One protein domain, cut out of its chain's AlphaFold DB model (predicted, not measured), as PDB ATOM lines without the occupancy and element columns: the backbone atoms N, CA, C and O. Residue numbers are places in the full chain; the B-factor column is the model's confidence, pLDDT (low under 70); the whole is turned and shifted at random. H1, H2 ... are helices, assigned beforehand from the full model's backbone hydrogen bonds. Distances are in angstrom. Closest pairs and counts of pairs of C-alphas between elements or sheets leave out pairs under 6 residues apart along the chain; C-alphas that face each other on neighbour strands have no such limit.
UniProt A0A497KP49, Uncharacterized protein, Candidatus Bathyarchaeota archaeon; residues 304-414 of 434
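What this domain is: This is residues 304 to 414 of the 434 residues of an uncharacterized protein of Candidatus Bathyarchaeota archaeon (UniProt A0A497KP49). Look for two lobes joined end to end: a bundle of three helices, H1, H2 and H3, in which each helix runs against the one before it, and a smaller lobe in which H4 and H6 cross each other with the one-turn helix H5 at a corner. H3, the longest helix, runs through the bundle and on toward the smaller lobe, and no helix of the bundle clearly touches a helix of that lobe. The printed part has 111 residues with six named helices, in the order H1 to H6, and no named strand; its class is all helix. The whole is loose, with a radius of gyration of the C-alphas of 16.7 A, and flat, spanning 53 by 30 by 16 A.

Where its parts are: Find C-alpha 304 at (56.003, -18.862, 47.411); from there H1, residues 304 to 320, runs 24.3 A to C-alpha 320. Next comes H2, residues 326 to 340, which is 21.0 A from first to last C-alpha. Then find C-alpha 349 at (60.935, -18.622, 34.720), where H3, residues 349 to 372, begins; it runs 34.9 A to C-alpha 372 at (27.638, -28.879, 33.710). H4, residues 377 to 384, is 10.4 A long, and H5, residues 386 to 389, is 6.0 A long. The last helix, H6, residues 400 to 412, runs 18.0 A and ends at C-alpha 412, at (33.005, -33.546, 47.381).

How they stand to each other: Begin with H1, H2 and H3, a bundle that is up and down, each helix running against the one before it in the chain. H1 and H2 form a helical hairpin: they touch, with the C-alphas of Ala 320 and Lys 329 the closest at 5.7 A, and run opposite ways at a shallow tilt of 20 degrees. H2 and H3 form the second helical hairpin, opposite ways at a shallow tilt of 27 degrees. Their closest C-alphas are those of Ala 339 and Ile 355, 6.9 A apart, and H3 touches H2 with residues 355 to 366 alone. H1 and H3 touch too and run the same way at a shallow tilt of 29 degrees; look at the C-alphas of Ile 316 and Arg 363, their closest, 5.7 A apart. Past the bundle, H3 and H4 are close but not clearly touching, with one pair of C-alphas within 8 A, those of Val 371 and Ile 380 at 6.8 A. H4 and H6 touch at a steep tilt of 62 degrees and run the same way; their closest C-alphas, those of Ala 379 and Ala 406, are 4.4 A apart. H4 and H5 only just touch, with 3 pairs of C-alphas within 8 A, and touch only at the corner by their link; the closest C-alphas are those of Ile 382 and Ile 388, 6.0 A apart. H5 and H6 are apart, and H6 is also apart from H1, H2 and H3. In the backbones of H1, H2, H3, H4 and H6 every O i to N i+4 pair is within hydrogen-bond range; H5, with 4 residues, is too short for such a pair.

The domain as a whole: The two C-alphas farthest apart in the domain are those of Lys 346 and Gly 397, 53.3 A. Around the first of them, residues 345 to 350 stand free; of these, 349 and 350 belong to H3. The printed part has no cut. The links H1 to H2, H3 to H4 and H4 to H5 are tight, those from H2 to H3 and from H5 to H6 are short but not tight, and no link is long. In the B-factor column the mean pLDDT of the printed part is 82.3; look for values under 70 at residues 347 and 414.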
ATOM      1  N   SER A 304      57.370 -19.329  47.642       79.81
ATOM      2  CA  SER A 304      56.003 -18.862  47.411       79.81
ATOM      3  C   SER A 304      55.412 -19.442  46.123       79.81
ATOM      4  O   SER A 304      54.265 -19.889  46.132       79.81
ATOM      5  N   LYS A 305      56.175 -19.457  45.024       80.06
ATOM      6  CA  LYS A 305      55.705 -19.965  43.726       80.06
ATOM      7  C   LYS A 305      55.541 -21.475  43.710       80.06
ATOM      8  O   LYS A 305      54.554 -21.965  43.170       80.06
ATOM      9  N   ARG A 306      56.437 -22.206  44.372       85.38
ATOM     10  CA  ARG A 306      56.290 -23.649  44.577       85.38
ATOM     11  C   ARG A 306      54.983 -23.977  45.296       85.38
ATOM     12  O   ARG A 306      54.184 -24.753  44.785       85.38
ATOM     13  N   LYS A 307      54.713 -23.302  46.418       84.44
ATOM     14  CA  LYS A 307      53.454 -23.459  47.168       84.44
ATOM     15  C   LYS A 307      52.227 -23.103  46.336       84.44
ATOM     16  O   LYS A 307      51.195 -23.753  46.463       84.44
ATOM     17  N   GLU A 308      52.306 -22.058  45.520       83.00
ATOM     18  CA  GLU A 308      51.218 -21.663  44.624       83.00
ATOM     19  C   GLU A 308      50.904 -22.770  43.608       83.00
ATOM     20  O   GLU A 308      49.753 -23.202  43.528       83.00
ATOM     21  N   ILE A 309      51.923 -23.283  42.912       84.62
ATOM     22  CA  ILE A 309      51.779 -24.369  41.935       84.62
ATOM     23  C   ILE A 309      51.248 -25.639  42.607       84.62
ATOM     24  O   ILE A 309      50.253 -26.192  42.140       84.62
ATOM     25  N   ASP A 310      51.825 -26.063  43.734       85.50
ATOM     26  CA  ASP A 310      51.386 -27.263  44.463       85.50
ATOM     27  C   ASP A 310      49.915 -27.160  44.900       85.50
ATOM     28  O   ASP A 310      49.135 -28.110  44.756       85.50
ATOM     29  N   ASN A 311      49.498 -25.986  45.383       82.06
ATOM     30  CA  ASN A 311      48.111 -25.730  45.763       82.06
ATOM     31  C   ASN A 311      47.163 -25.778  44.558       82.06
ATOM     32  O   ASN A 311      46.066 -26.333  44.661       82.06
ATOM     33  N   VAL A 312      47.555 -25.187  43.426       84.19
ATOM     34  CA  VAL A 312      46.744 -25.194  42.202       84.19
ATOM     35  C   VAL A 312      46.625 -26.616  41.654       84.19
ATOM     36  O   VAL A 312      45.509 -27.071  41.402       84.19
ATOM     37  N   LEU A 313      47.726 -27.362  41.557       87.62
ATOM     38  CA  LEU A 313      47.716 -28.753  41.096       87.62
ATOM     39  C   LEU A 313      46.872 -29.650  42.003       87.62
ATOM     40  O   LEU A 313      46.073 -30.434  41.499       87.62
ATOM     41  N   SER A 314      46.950 -29.478  43.326       85.19
ATOM     42  CA  SER A 314      46.113 -30.224  44.280       85.19
ATOM     43  C   SER A 314      44.614 -29.937  44.107       85.19
ATOM     44  O   SER A 314      43.759 -30.790  44.368       85.19
ATOM     45  N   LYS A 315      44.248 -28.721  43.682       82.75
ATOM     46  CA  LYS A 315      42.856 -28.375  43.341       82.75
ATOM     47  C   LYS A 315      42.420 -29.047  42.048       82.75
ATOM     48  O   LYS A 315      41.374 -29.692  42.035       82.75
ATOM     49  N   ILE A 316      43.240 -28.935  41.007       84.50
ATOM     50  CA  ILE A 316      43.004 -29.562  39.704       84.50
ATOM     51  C   ILE A 316      42.870 -31.082  39.866       84.50
ATOM     52  O   ILE A 316      41.931 -31.658  39.330       84.50
ATOM     53  N   GLU A 317      43.705 -31.724  40.687       86.38
ATOM     54  CA  GLU A 317      43.631 -33.164  40.962       86.38
ATOM     55  C   GLU A 317      42.273 -33.581  41.553       86.38
ATOM     56  O   GLU A 317      41.661 -34.556  41.109       86.38
ATOM     57  N   ARG A 318      41.773 -32.840  42.553       81.94
ATOM     58  CA  ARG A 318      40.461 -33.105  43.172       81.94
ATOM     59  C   ARG A 318      39.321 -32.971  42.161       81.94
ATOM     60  O   ARG A 318      38.411 -33.802  42.150       81.94
ATOM     61  N   MET A 319      39.393 -31.950  41.307       82.75
ATOM     62  CA  MET A 319      38.419 -31.734  40.240       82.75
ATOM     63  C   MET A 319      38.483 -32.855  39.189       82.75
ATOM     64  O   MET A 319      37.456 -33.442  38.850       82.75
ATOM     65  N   ALA A 320      39.687 -33.220  38.739       86.06
ATOM     66  CA  ALA A 320      39.930 -34.257  37.736       86.06
ATOM     67  C   ALA A 320      39.451 -35.653  38.186       86.06
ATOM     68  O   ALA A 320      38.907 -36.410  37.382       86.06
ATOM     69  N   LYS A 321      39.570 -35.988  39.480       84.25
ATOM     70  CA  LYS A 321      39.022 -37.239  40.055       84.25
ATOM     71  C   LYS A 321      37.495 -37.327  39.987       84.25
ATOM     72  O   LYS A 321      36.945 -38.423  40.051       84.25
ATOM     73  N   SER A 322      36.818 -36.187  39.875       77.94
ATOM     74  CA  SER A 322      35.357 -36.080  39.927       77.94
ATOM     75  C   SER A 322      34.699 -36.040  38.540       77.94
ATOM     76  O   SER A 322      33.479 -35.897  38.445       77.94
ATOM     77  N   ILE A 323      35.486 -36.170  37.465       81.19
ATOM     78  CA  ILE A 323      35.019 -36.175  36.075       81.19
ATOM     79  C   ILE A 323      35.385 -37.482  35.358       81.19
ATOM     80  O   ILE A 323      36.288 -38.213  35.753       81.19
ATOM     81  N   GLU A 324      34.694 -37.759  34.254       83.75
ATOM     82  CA  GLU A 324      34.959 -38.913  33.371       83.75
ATOM     83  C   GLU A 324      35.693 -38.495  32.092       83.75
ATOM     84  O   GLU A 324      36.048 -39.340  31.279       83.75
ATOM     85  N   ASN A 325      35.913 -37.190  31.885       88.19
ATOM     86  CA  ASN A 325      36.554 -36.676  30.683       88.19
ATOM     87  C   ASN A 325      38.053 -37.033  30.689       88.19
ATOM     88  O   ASN A 325      38.888 -36.347  31.278       88.19
ATOM     89  N   GLU A 326      38.378 -38.135  30.011       89.88
ATOM     90  CA  GLU A 326      39.730 -38.697  29.906       89.88
ATOM     91  C   GLU A 326      40.730 -37.787  29.175       89.88
ATOM     92  O   GLU A 326      41.939 -38.002  29.271       89.88
ATOM     93  N   LYS A 327      40.263 -36.771  28.436       92.81
ATOM     94  CA  LYS A 327      41.149 -35.769  27.829       92.81
ATOM     95  C   LYS A 327      41.710 -34.841  28.908       92.81
ATOM     96  O   LYS A 327      42.924 -34.725  29.028       92.81
ATOM     97  N   LEU A 328      40.836 -34.264  29.737       90.19
ATOM     98  CA  LEU A 328      41.228 -33.347  30.816       90.19
ATOM     99  C   LEU A 328      42.081 -34.044  31.887       90.19
ATOM    100  O   LEU A 328      43.004 -33.444  32.432       90.19
ATOM    101  N   LYS A 329      41.823 -35.332  32.163       90.31
ATOM    102  CA  LYS A 329      42.678 -36.133  33.056       90.31
ATOM    103  C   LYS A 329      44.095 -36.303  32.506       90.31
ATOM    104  O   LYS A 329      45.050 -36.090  33.245       90.31
ATOM    105  N   ARG A 330      44.237 -36.624  31.215       92.19
ATOM    106  CA  ARG A 330      45.552 -36.727  30.559       92.19
ATOM    107  C   ARG A 330      46.286 -35.389  30.517       92.19
ATOM    108  O   ARG A 330      47.486 -35.347  30.765       92.19
ATOM    109  N   GLU A 331      45.574 -34.297  30.249       91.94
ATOM    110  CA  GLU A 331      46.144 -32.944  30.303       91.94
ATOM    111  C   GLU A 331      46.642 -32.593  31.717       91.94
ATOM    112  O   GLU A 331      47.721 -32.017  31.858       91.94
ATOM    113  N   PHE A 332      45.925 -33.011  32.771       92.88
ATOM    114  CA  PHE A 332      46.398 -32.884  34.153       92.88
ATOM    115  C   PHE A 332      47.647 -33.726  34.436       92.88
ATOM    116  O   PHE A 332      48.587 -33.221  35.048       92.88
ATOM    117  N   GLU A 333      47.674 -34.994  34.022       91.69
ATOM    118  CA  GLU A 333      48.832 -35.876  34.226       91.69
ATOM    119  C   GLU A 333      50.100 -35.298  33.591       91.69
ATOM    120  O   GLU A 333      51.158 -35.274  34.228       91.69
ATOM    121  N   GLU A 334      49.979 -34.770  32.373       92.81
ATOM    122  CA  GLU A 334      51.080 -34.127  31.658       92.81
ATOM    123  C   GLU A 334      51.532 -32.834  32.354       92.81
ATOM    124  O   GLU A 334      52.725 -32.653  32.601       92.81
ATOM    125  N   LEU A 335      50.597 -31.971  32.765       92.62
ATOM    126  CA  LEU A 335      50.908 -30.756  33.524       92.62
ATOM    127  C   LEU A 335      51.608 -31.072  34.857       92.62
ATOM    128  O   LEU A 335      52.594 -30.429  35.219       92.62
ATOM    129  N   ASN A 336      51.126 -32.078  35.588       90.75
ATOM    130  CA  ASN A 336      51.705 -32.510  36.860       90.75
ATOM    131  C   ASN A 336      53.117 -33.083  36.662       90.75
ATOM    132  O   ASN A 336      54.015 -32.824  37.463       90.75
ATOM    133  N   LYS A 337      53.351 -33.819  35.569       91.88
ATOM    134  CA  LYS A 337      54.686 -34.300  35.197       91.88
ATOM    135  C   LYS A 337      55.636 -33.140  34.891       91.88
ATOM    136  O   LYS A 337      56.753 -33.137  35.406       91.88
ATOM    137  N   GLN A 338      55.183 -32.145  34.126       89.56
ATOM    138  CA  GLN A 338      55.964 -30.942  33.826       89.56
ATOM    139  C   GLN A 338      56.316 -30.168  35.103       89.56
ATOM    140  O   GLN A 338      57.481 -29.841  35.318       89.56
ATOM    141  N   ALA A 339      55.354 -29.970  36.007       88.62
ATOM    142  CA  ALA A 339      55.595 -29.302  37.285       88.62
ATOM    143  C   ALA A 339      56.584 -30.057  38.191       88.62
ATOM    144  O   ALA A 339      57.445 -29.445  38.818       88.62
ATOM    145  N   ARG A 340      56.518 -31.393  38.229       87.25
ATOM    146  CA  ARG A 340      57.472 -32.223  38.988       87.25
ATOM    147  C   ARG A 340      58.878 -32.234  38.395       87.25
ATOM    148  O   ARG A 340      59.820 -32.543  39.114       87.25
ATOM    149  N   SER A 341      59.012 -31.926  37.107       87.50
ATOM    150  CA  SER A 341      60.304 -31.856  36.419       87.50
ATOM    151  C   SER A 341      61.017 -30.509  36.559       87.50
ATOM    152  O   SER A 341      62.130 -30.371  36.061       87.50
ATOM    153  N   ILE A 342      60.400 -29.523  37.222       84.19
ATOM    154  CA  ILE A 342      61.039 -28.231  37.486       84.19
ATOM    155  C   ILE A 342      62.232 -28.447  38.420       84.19
ATOM    156  O   ILE A 342      62.071 -28.929  39.545       84.19
ATOM    157  N   ASP A 343      63.410 -28.021  37.971       84.25
ATOM    158  CA  ASP A 343      64.552 -27.824  38.852       84.25
ATOM    159  C   ASP A 343      64.308 -26.579  39.711       84.25
ATOM    160  O   ASP A 343      64.322 -25.447  39.233       84.25
ATOM    161  N   TRP A 344      64.042 -26.791  40.997       81.38
ATOM    162  CA  TRP A 344      63.818 -25.701  41.936       81.38
ATOM    163  C   TRP A 344      65.126 -25.088  42.448       81.38
ATOM    164  O   TRP A 344      65.070 -24.081  43.144       81.38
ATOM    165  N   ASP A 345      66.307 -25.605  42.133       76.38
ATOM    166  CA  ASP A 345      67.550 -24.913  42.490       76.38
ATOM    167  C   ASP A 345      67.829 -23.752  41.530       76.38
ATOM    168  O   ASP A 345      68.195 -22.664  41.983       76.38
ATOM    169  N   LYS A 346      67.526 -23.934  40.237       71.38
ATOM    170  CA  LYS A 346      67.543 -22.886  39.204       71.38
ATOM    171  C   LYS A 346      66.309 -22.988  38.290       71.38
ATOM    172  O   LYS A 346      66.404 -23.527  37.188       71.38
ATOM    173  N   PRO A 347      65.142 -22.477  38.720       68.88
ATOM    174  CA  PRO A 347      63.915 -22.638  37.951       68.88
ATOM    175  C   PRO A 347      63.907 -21.775  36.685       68.88
ATOM    176  O   PRO A 347      64.150 -20.571  36.741       68.88
ATOM    177  N   ASP A 348      63.537 -22.377  35.552       75.75
ATOM    178  CA  ASP A 348      63.254 -21.643  34.314       75.75
ATOM    179  C   ASP A 348      61.932 -20.873  34.464       75.75
ATOM    180  O   ASP A 348      60.832 -21.440  34.538       75.75
ATOM    181  N   VAL A 349      62.049 -19.548  34.508       71.25
ATOM    182  CA  VAL A 349      60.935 -18.622  34.720       71.25
ATOM    183  C   VAL A 349      59.885 -18.732  33.610       71.25
ATOM    184  O   VAL A 349      58.683 -18.644  33.878       71.25
ATOM    185  N   ARG A 350      60.299 -18.960  32.360       72.19
ATOM    186  CA  ARG A 350      59.375 -19.074  31.222       72.19
ATOM    187  C   ARG A 350      58.551 -20.347  31.329       72.19
ATOM    188  O   ARG A 350      57.343 -20.322  31.082       72.19
ATOM    189  N   ILE A 351      59.188 -21.446  31.731       79.75
ATOM    190  CA  ILE A 351      58.503 -22.716  31.988       79.75
ATOM    191  C   ILE A 351      57.510 -22.555  33.144       79.75
ATOM    192  O   ILE A 351      56.368 -22.997  33.019       79.75
ATOM    193  N   LEU A 352      57.882 -21.852  34.220       78.31
ATOM    194  CA  LEU A 352      56.972 -21.566  35.336       78.31
ATOM    195  C   LEU A 352      55.725 -20.790  34.894       78.31
ATOM    196  O   LEU A 352      54.610 -21.201  35.215       78.31
ATOM    197  N   PHE A 353      55.882 -19.703  34.130       77.06
ATOM    198  CA  PHE A 353      54.736 -18.940  33.620       77.06
ATOM    199  C   PHE A 353      53.832 -19.784  32.726       77.06
ATOM    200  O   PHE A 353      52.608 -19.708  32.836       77.06
ATOM    201  N   LYS A 354      54.427 -20.622  31.872       82.38
ATOM    202  CA  LYS A 354      53.680 -21.547  31.023       82.38
ATOM    203  C   LYS A 354      52.866 -22.540  31.856       82.38
ATOM    204  O   LYS A 354      51.683 -22.712  31.580       82.38
ATOM    205  N   ILE A 355      53.471 -23.146  32.879       85.19
ATOM    206  CA  ILE A 355      52.802 -24.106  33.769       85.19
ATOM    207  C   ILE A 355      51.661 -23.434  34.532       85.19
ATOM    208  O   ILE A 355      50.568 -23.987  34.579       85.19
ATOM    209  N   ILE A 356      51.873 -22.233  35.080       83.44
ATOM    210  CA  ILE A 356      50.823 -21.478  35.783       83.44
ATOM    211  C   ILE A 356      49.652 -21.185  34.838       83.44
ATOM    212  O   ILE A 356      48.503 -21.470  35.172       83.44
ATOM    213  N   PHE A 357      49.937 -20.696  33.630       83.56
ATOM    214  CA  PHE A 357      48.909 -20.396  32.634       83.56
ATOM    215  C   PHE A 357      48.119 -21.645  32.209       83.56
ATOM    216  O   PHE A 357      46.888 -21.616  32.113       83.56
ATOM    217  N   GLN A 358      48.813 -22.763  31.980       88.62
ATOM    218  CA  GLN A 358      48.181 -24.045  31.663       88.62
ATOM    219  C   GLN A 358      47.335 -24.564  32.828       88.62
ATOM    220  O   GLN A 358      46.231 -25.055  32.605       88.62
ATOM    221  N   ALA A 359      47.819 -24.421  34.063       88.75
ATOM    222  CA  ALA A 359      47.098 -24.824  35.259       88.75
ATOM    223  C   ALA A 359      45.804 -24.020  35.439       88.75
ATOM    224  O   ALA A 359      44.753 -24.607  35.682       88.75
ATOM    225  N   ASP A 360      45.850 -22.698  35.262       85.12
ATOM    226  CA  ASP A 360      44.652 -21.859  35.321       85.12
ATOM    227  C   ASP A 360      43.653 -22.215  34.212       85.12
ATOM    228  O   ASP A 360      42.461 -22.364  34.488       85.12
ATOM    229  N   THR A 361      44.132 -22.432  32.983       89.56
ATOM    230  CA  THR A 361      43.282 -22.847  31.855       89.56
ATOM    231  C   THR A 361      42.583 -24.173  32.156       89.56
ATOM    232  O   THR A 361      41.355 -24.261  32.098       89.56
ATOM    233  N   LEU A 362      43.350 -25.186  32.565       90.19
ATOM    234  CA  LEU A 362      42.832 -26.513  32.883       90.19
ATOM    235  C   LEU A 362      41.866 -26.480  34.074       90.19
ATOM    236  O   LEU A 362      40.846 -27.170  34.069       90.19
ATOM    237  N   ARG A 363      42.145 -25.654  35.089       86.69
ATOM    238  CA  ARG A 363      41.243 -25.454  36.229       86.69
ATOM    239  C   ARG A 363      39.886 -24.920  35.780       86.69
ATOM    240  O   ARG A 363      38.865 -25.417  36.250       86.69
ATOM    241  N   GLU A 364      39.856 -23.924  34.897       87.00
ATOM    242  CA  GLU A 364      38.593 -23.365  34.402       87.00
ATOM    243  C   GLU A 364      37.826 -24.353  33.514       87.00
ATOM    244  O   GLU A 364      36.601 -24.444  33.619       87.00
ATOM    245  N   GLU A 365      38.513 -25.140  32.686       88.94
ATOM    246  CA  GLU A 365      37.872 -26.196  31.888       88.94
ATOM    247  C   GLU A 365      37.266 -27.297  32.768       88.94
ATOM    248  O   GLU A 365      36.096 -27.652  32.603       88.94
ATOM    249  N   LEU A 366      38.009 -27.771  33.773       85.44
ATOM    250  CA  LEU A 366      37.512 -28.734  34.759       85.44
ATOM    251  C   LEU A 366      36.329 -28.187  35.557       85.44
ATOM    252  O   LEU A 366      35.361 -28.909  35.806       85.44
ATOM    253  N   ARG A 367      36.386 -26.912  35.952       83.31
ATOM    254  CA  ARG A 367      35.284 -26.251  36.654       83.31
ATOM    255  C   ARG A 367      34.029 -26.222  35.785       83.31
ATOM    256  O   ARG A 367      32.963 -26.583  36.281       83.31
ATOM    257  N   LYS A 368      34.143 -25.845  34.507       85.88
ATOM    258  CA  LYS A 368      33.015 -25.835  33.557       85.88
ATOM    259  C   LYS A 368      32.388 -27.220  33.407       85.88
ATOM    260  O   LYS A 368      31.173 -27.344  33.539       85.88
ATOM    261  N   GLU A 369      33.205 -28.253  33.208       84.50
ATOM    262  CA  GLU A 369      32.749 -29.646  33.096       84.50
ATOM    263  C   GLU A 369      32.002 -30.098  34.365       84.50
ATOM    264  O   GLU A 369      30.904 -30.658  34.312       84.50
ATOM    265  N   LEU A 370      32.569 -29.818  35.541       79.56
ATOM    266  CA  LEU A 370      31.970 -30.194  36.819       79.56
ATOM    267  C   LEU A 370      30.651 -29.474  37.095       79.56
ATOM    268  O   LEU A 370      29.735 -30.108  37.626       79.56
ATOM    269  N   VAL A 371      30.555 -28.189  36.736       79.62
ATOM    270  CA  VAL A 371      29.325 -27.392  36.839       79.62
ATOM    271  C   VAL A 371      28.253 -27.922  35.892       79.62
ATOM    272  O   VAL A 371      27.124 -28.117  36.329       79.62
ATOM    273  N   GLN A 372      28.591 -28.261  34.644       81.69
ATOM    274  CA  GLN A 372      27.638 -28.879  33.710       81.69
ATOM    275  C   GLN A 372      27.080 -30.209  34.235       81.69
ATOM    276  O   GLN A 372      25.910 -30.523  34.027       81.69
ATOM    277  N   LYS A 373      27.892 -30.983  34.965       75.81
ATOM    278  CA  LYS A 373      27.456 -32.229  35.613       75.81
ATOM    279  C   LYS A 373      26.712 -32.014  36.938       75.81
ATOM    280  O   LYS A 373      26.349 -33.007  37.583       75.81
ATOM    281  N   LEU A 374      26.575 -30.791  37.454       77.00
ATOM    282  CA  LEU A 374      25.797 -30.541  38.671       77.00
ATOM    283  C   LEU A 374      24.310 -30.516  38.323       77.00
ATOM    284  O   LEU A 374      23.852 -29.694  37.543       77.00
ATOM    285  N   GLN A 375      23.538 -31.403  38.944       73.19
ATOM    286  CA  GLN A 375      22.073 -31.392  38.838       73.19
ATOM    287  C   GLN A 375      21.413 -30.590  39.973       73.19
ATOM    288  O   GLN A 375      20.237 -30.245  39.900       73.19
ATOM    289  N   ASN A 376      22.163 -30.288  41.037       80.44
ATOM    290  CA  ASN A 376      21.662 -29.575  42.206       80.44
ATOM    291  C   ASN A 376      21.769 -28.050  41.988       80.44
ATOM    292  O   ASN A 376      22.872 -27.507  41.944       80.44
ATOM    293  N   LYS A 377      20.620 -27.368  41.871       80.19
ATOM    294  CA  LYS A 377      20.533 -25.909  41.654       80.19
ATOM    295  C   LYS A 377      21.110 -25.082  42.806       80.19
ATOM    296  O   LYS A 377      21.694 -24.030  42.564       80.19
ATOM    297  N   ASP A 378      20.989 -25.570  44.036       80.06
ATOM    298  CA  ASP A 378      21.515 -24.899  45.227       80.06
ATOM    299  C   ASP A 378      23.058 -24.959  45.222       80.06
ATOM    300  O   ASP A 378      23.728 -23.974  45.517       80.06
ATOM    301  N   ALA A 379      23.631 -26.086  44.784       78.56
ATOM    302  CA  ALA A 379      25.073 -26.257  44.598       78.56
ATOM    303  C   ALA A 379      25.633 -25.362  43.478       78.56
ATOM    304  O   ALA A 379      26.720 -24.812  43.629       78.56
ATOM    305  N   ILE A 380      24.890 -25.195  42.377       77.75
ATOM    306  CA  ILE A 380      25.241 -24.252  41.301       77.75
ATOM    307  C   ILE A 380      25.214 -22.814  41.831       77.75
ATOM    308  O   ILE A 380      26.179 -22.080  41.639       77.75
ATOM    309  N   SER A 381      24.171 -22.455  42.586       76.19
ATOM    310  CA  SER A 381      24.022 -21.114  43.167       76.19
ATOM    311  C   SER A 381      25.207 -20.757  44.068       76.19
ATOM    312  O   SER A 381      25.762 -19.675  43.933       76.19
ATOM    313  N   ILE A 382      25.671 -21.683  44.919       76.81
ATOM    314  CA  ILE A 382      26.857 -21.476  45.778       76.81
ATOM    315  C   ILE A 382      28.139 -21.204  44.959       76.81
ATOM    316  O   ILE A 382      29.047 -20.530  45.442       76.81
ATOM    317  N   ILE A 383      28.246 -21.728  43.734       71.25
ATOM    318  CA  ILE A 383      29.420 -21.542  42.862       71.25
ATOM    319  C   ILE A 383      29.349 -20.221  42.092       71.25
ATOM    320  O   ILE A 383      30.389 -19.590  41.886       71.25
ATOM    321  N   GLU A 384      28.157 -19.854  41.621       72.25
ATOM    322  CA  GLU A 384      27.901 -18.631  40.852       72.25
ATOM    323  C   GLU A 384      27.868 -17.392  41.751       72.25
ATOM    324  O   GLU A 384      28.369 -16.337  41.370       72.25
ATOM    325  N   GLU A 385      27.362 -17.544  42.975       76.00
ATOM    326  CA  GLU A 385      27.257 -16.493  43.982       76.00
ATOM    327  C   GLU A 385      27.891 -16.961  45.311       76.00
ATOM    328  O   GLU A 385      27.197 -17.387  46.237       76.00
ATOM    329  N   PRO A 386      29.228 -16.874  45.452       71.69
ATOM    330  CA  PRO A 386      29.942 -17.353  46.642       71.69
ATOM    331  C   PRO A 386      29.501 -16.677  47.949       71.69
ATOM    332  O   PRO A 386      29.670 -17.230  49.035       71.69
ATOM    333  N   GLU A 387      28.924 -15.480  47.852       76.06
ATOM    334  CA  GLU A 387      28.424 -14.673  48.968       76.06
ATOM    335  C   GLU A 387      27.264 -15.342  49.721       76.06
ATOM    336  O   GLU A 387      27.079 -15.064  50.904       76.06
ATOM    337  N   ILE A 388      26.565 -16.299  49.093       78.25
ATOM    338  CA  ILE A 388      25.550 -17.171  49.717       78.25
ATOM    339  C   ILE A 388      26.127 -17.913  50.935       78.25
ATOM    340  O   ILE A 388      25.411 -18.256  51.873       78.25
ATOM    341  N   VAL A 389      27.439 -18.163  50.965       75.50
ATOM    342  CA  VAL A 389      28.087 -18.813  52.112       75.50
ATOM    343  C   VAL A 389      28.065 -17.919  53.360       75.50
ATOM    344  O   VAL A 389      28.002 -18.441  54.473       75.50
ATOM    345  N   ASN A 390      28.065 -16.590  53.201       80.25
ATOM    346  CA  ASN A 390      28.177 -15.642  54.315       80.25
ATOM    347  C   ASN A 390      26.955 -15.653  55.239       80.25
ATOM    348  O   ASN A 390      27.087 -15.395  56.434       80.25
ATOM    349  N   ASP A 391      25.773 -15.967  54.708       81.25
ATOM    350  CA  ASP A 391      24.527 -16.050  55.470       81.25
ATOM    351  C   ASP A 391      23.945 -17.471  55.524       81.25
ATOM    352  O   ASP A 391      22.789 -17.655  55.919       81.25
ATOM    353  N   LEU A 392      24.757 -18.473  55.161       81.88
ATOM    354  CA  LEU A 392      24.368 -19.884  55.071       81.88
ATOM    355  C   LEU A 392      23.168 -20.111  54.131       81.88
ATOM    356  O   LEU A 392      22.347 -20.997  54.365       81.88
ATOM    357  N   GLY A 393      23.045 -19.290  53.087       77.50
ATOM    358  CA  GLY A 393      22.027 -19.396  52.048       77.50
ATOM    359  C   GLY A 393      20.659 -18.817  52.393       77.50
ATOM    360  O   GLY A 393      19.717 -18.970  51.609       77.50
ATOM    361  N   LYS A 394      20.535 -18.115  53.525       81.38
ATOM    362  CA  LYS A 394      19.264 -17.534  53.983       81.38
ATOM    363  C   LYS A 394      18.671 -16.538  52.984       81.38
ATOM    364  O   LYS A 394      17.475 -16.607  52.711       81.38
ATOM    365  N   SER A 395      19.485 -15.662  52.401       80.62
ATOM    366  CA  SER A 395      19.071 -14.674  51.389       80.62
ATOM    367  C   SER A 395      18.532 -15.304  50.104       80.62
ATOM    368  O   SER A 395      17.761 -14.669  49.387       80.62
ATOM    369  N   LYS A 396      18.877 -16.567  49.835       78.81
ATOM    370  CA  LYS A 396      18.373 -17.354  48.700       78.81
ATOM    371  C   LYS A 396      17.241 -18.308  49.072       78.81
ATOM    372  O   LYS A 396      16.823 -19.112  48.242       78.81
ATOM    373  N   GLY A 397      16.731 -18.228  50.301       79.69
ATOM    374  CA  GLY A 397      15.667 -19.107  50.785       79.69
ATOM    375  C   GLY A 397      16.110 -20.561  50.963       79.69
ATOM    376  O   GLY A 397      15.271 -21.462  50.927       79.69
ATOM    377  N   LEU A 398      17.413 -20.808  51.136       84.12
ATOM    378  CA  LEU A 398      17.932 -22.127  51.481       84.12
ATOM    379  C   LEU A 398      17.758 -22.353  52.980       84.12
ATOM    380  O   LEU A 398      18.217 -21.560  53.804       84.12
ATOM    381  N   ASP A 399      17.098 -23.450  53.339       85.50
ATOM    382  CA  ASP A 399      17.149 -23.934  54.711       85.50
ATOM    383  C   ASP A 399      18.528 -24.542  55.019       85.50
ATOM    384  O   ASP A 399      19.323 -24.861  54.129       85.50
ATOM    385  N   PHE A 400      18.808 -24.705  56.310       82.44
ATOM    386  CA  PHE A 400      20.103 -25.175  56.797       82.44
ATOM    387  C   PHE A 400      20.501 -26.534  56.194       82.44
ATOM    388  O   PHE A 400      21.651 -26.727  55.809       82.44
ATOM    389  N   ASN A 401      19.556 -27.467  56.041       84.06
ATOM    390  CA  ASN A 401      19.849 -28.801  55.517       84.06
ATOM    391  C   ASN A 401      20.168 -28.756  54.019       84.06
ATOM    392  O   ASN A 401      21.130 -29.385  53.575       84.06
ATOM    393  N   ARG A 402      19.403 -27.979  53.247       84.31
ATOM    394  CA  ARG A 402      19.649 -27.764  51.816       84.31
ATOM    395  C   ARG A 402      20.991 -27.089  51.571       84.31
ATOM    396  O   ARG A 402      21.733 -27.537  50.700       84.31
ATOM    397  N   PHE A 403      21.338 -26.080  52.370       85.25
ATOM    398  CA  PHE A 403      22.638 -25.418  52.285       85.25
ATOM    399  C   PHE A 403      23.792 -26.391  52.554       85.25
ATOM    400  O   PHE A 403      24.720 -26.467  51.751       85.25
ATOM    401  N   PHE A 404      23.736 -27.176  53.637       83.25
ATOM    402  CA  PHE A 404      24.808 -28.125  53.958       83.25
ATOM    403  C   PHE A 404      24.924 -29.260  52.937       83.25
ATOM    404  O   PHE A 404      26.040 -29.674  52.627       83.25
ATOM    405  N   GLU A 405      23.813 -29.738  52.374       84.56
ATOM    406  CA  GLU A 405      23.855 -30.759  51.325       84.56
ATOM    407  C   GLU A 405      24.426 -30.203  50.014       84.56
ATOM    408  O   GLU A 405      25.280 -30.838  49.391       84.56
ATOM    409  N   ALA A 406      24.037 -28.984  49.631       82.06
ATOM    410  CA  ALA A 406      24.627 -28.279  48.500       82.06
ATOM    411  C   ALA A 406      26.134 -28.058  48.718       82.06
ATOM    412  O   ALA A 406      26.940 -28.461  47.881       82.06
ATOM    413  N   LEU A 407      26.535 -27.540  49.879       81.12
ATOM    414  CA  LEU A 407      27.935 -27.342  50.250       81.12
ATOM    415  C   LEU A 407      28.723 -28.660  50.218       81.12
ATOM    416  O   LEU A 407      29.826 -28.707  49.674       81.12
ATOM    417  N   ARG A 408      28.149 -29.758  50.727       81.12
ATOM    418  CA  ARG A 408      28.751 -31.100  50.683       81.12
ATOM    419  C   ARG A 408      28.994 -31.566  49.252       81.12
ATOM    420  O   ARG A 408      30.067 -32.098  48.973       81.12
ATOM    421  N   ILE A 409      28.035 -31.367  48.345       80.88
ATOM    422  CA  ILE A 409      28.167 -31.726  46.925       80.88
ATOM    423  C   ILE A 409      29.317 -30.951  46.281       80.88
ATOM    424  O   ILE A 409      30.150 -31.544  45.590       80.88
ATOM    425  N   VAL A 410      29.390 -29.643  46.531       77.31
ATOM    426  CA  VAL A 410      30.420 -28.792  45.935       77.31
ATOM    427  C   VAL A 410      31.811 -29.103  46.523       77.31
ATOM    428  O   VAL A 410      32.787 -29.199  45.775       77.31
ATOM    429  N   LEU A 411      31.909 -29.386  47.829       76.69
ATOM    430  CA  LEU A 411      33.144 -29.842  48.486       76.69
ATOM    431  C   LEU A 411      33.607 -31.213  47.978       76.69
ATOM    432  O   LEU A 411      34.784 -31.388  47.667       76.69
ATOM    433  N   LYS A 412      32.691 -32.185  47.853       74.19
ATOM    434  CA  LYS A 412      33.005 -33.546  47.381       74.19
ATOM    435  C   LYS A 412      33.549 -33.547  45.951       74.19
ATOM    436  O   LYS A 412      34.373 -34.393  45.624       74.19
ATOM    437  N   ARG A 413      33.107 -32.598  45.121       72.00
ATOM    438  CA  ARG A 413      33.589 -32.410  43.744       72.00
ATOM    439  C   ARG A 413      34.838 -31.525  43.632       72.00
ATOM    440  O   ARG A 413      35.326 -31.313  42.527       72.00
ATOM    441  N   GLY A 414      35.354 -31.001  44.747       64.69
ATOM    442  CA  GLY A 414      36.548 -30.148  44.766       64.69
ATOM    443  C   GLY A 414      36.345 -28.751  44.169       64.69
ATOM    444  O   GLY A 414      37.320 -28.109  43.790       64.69
TER     445      GLY A 414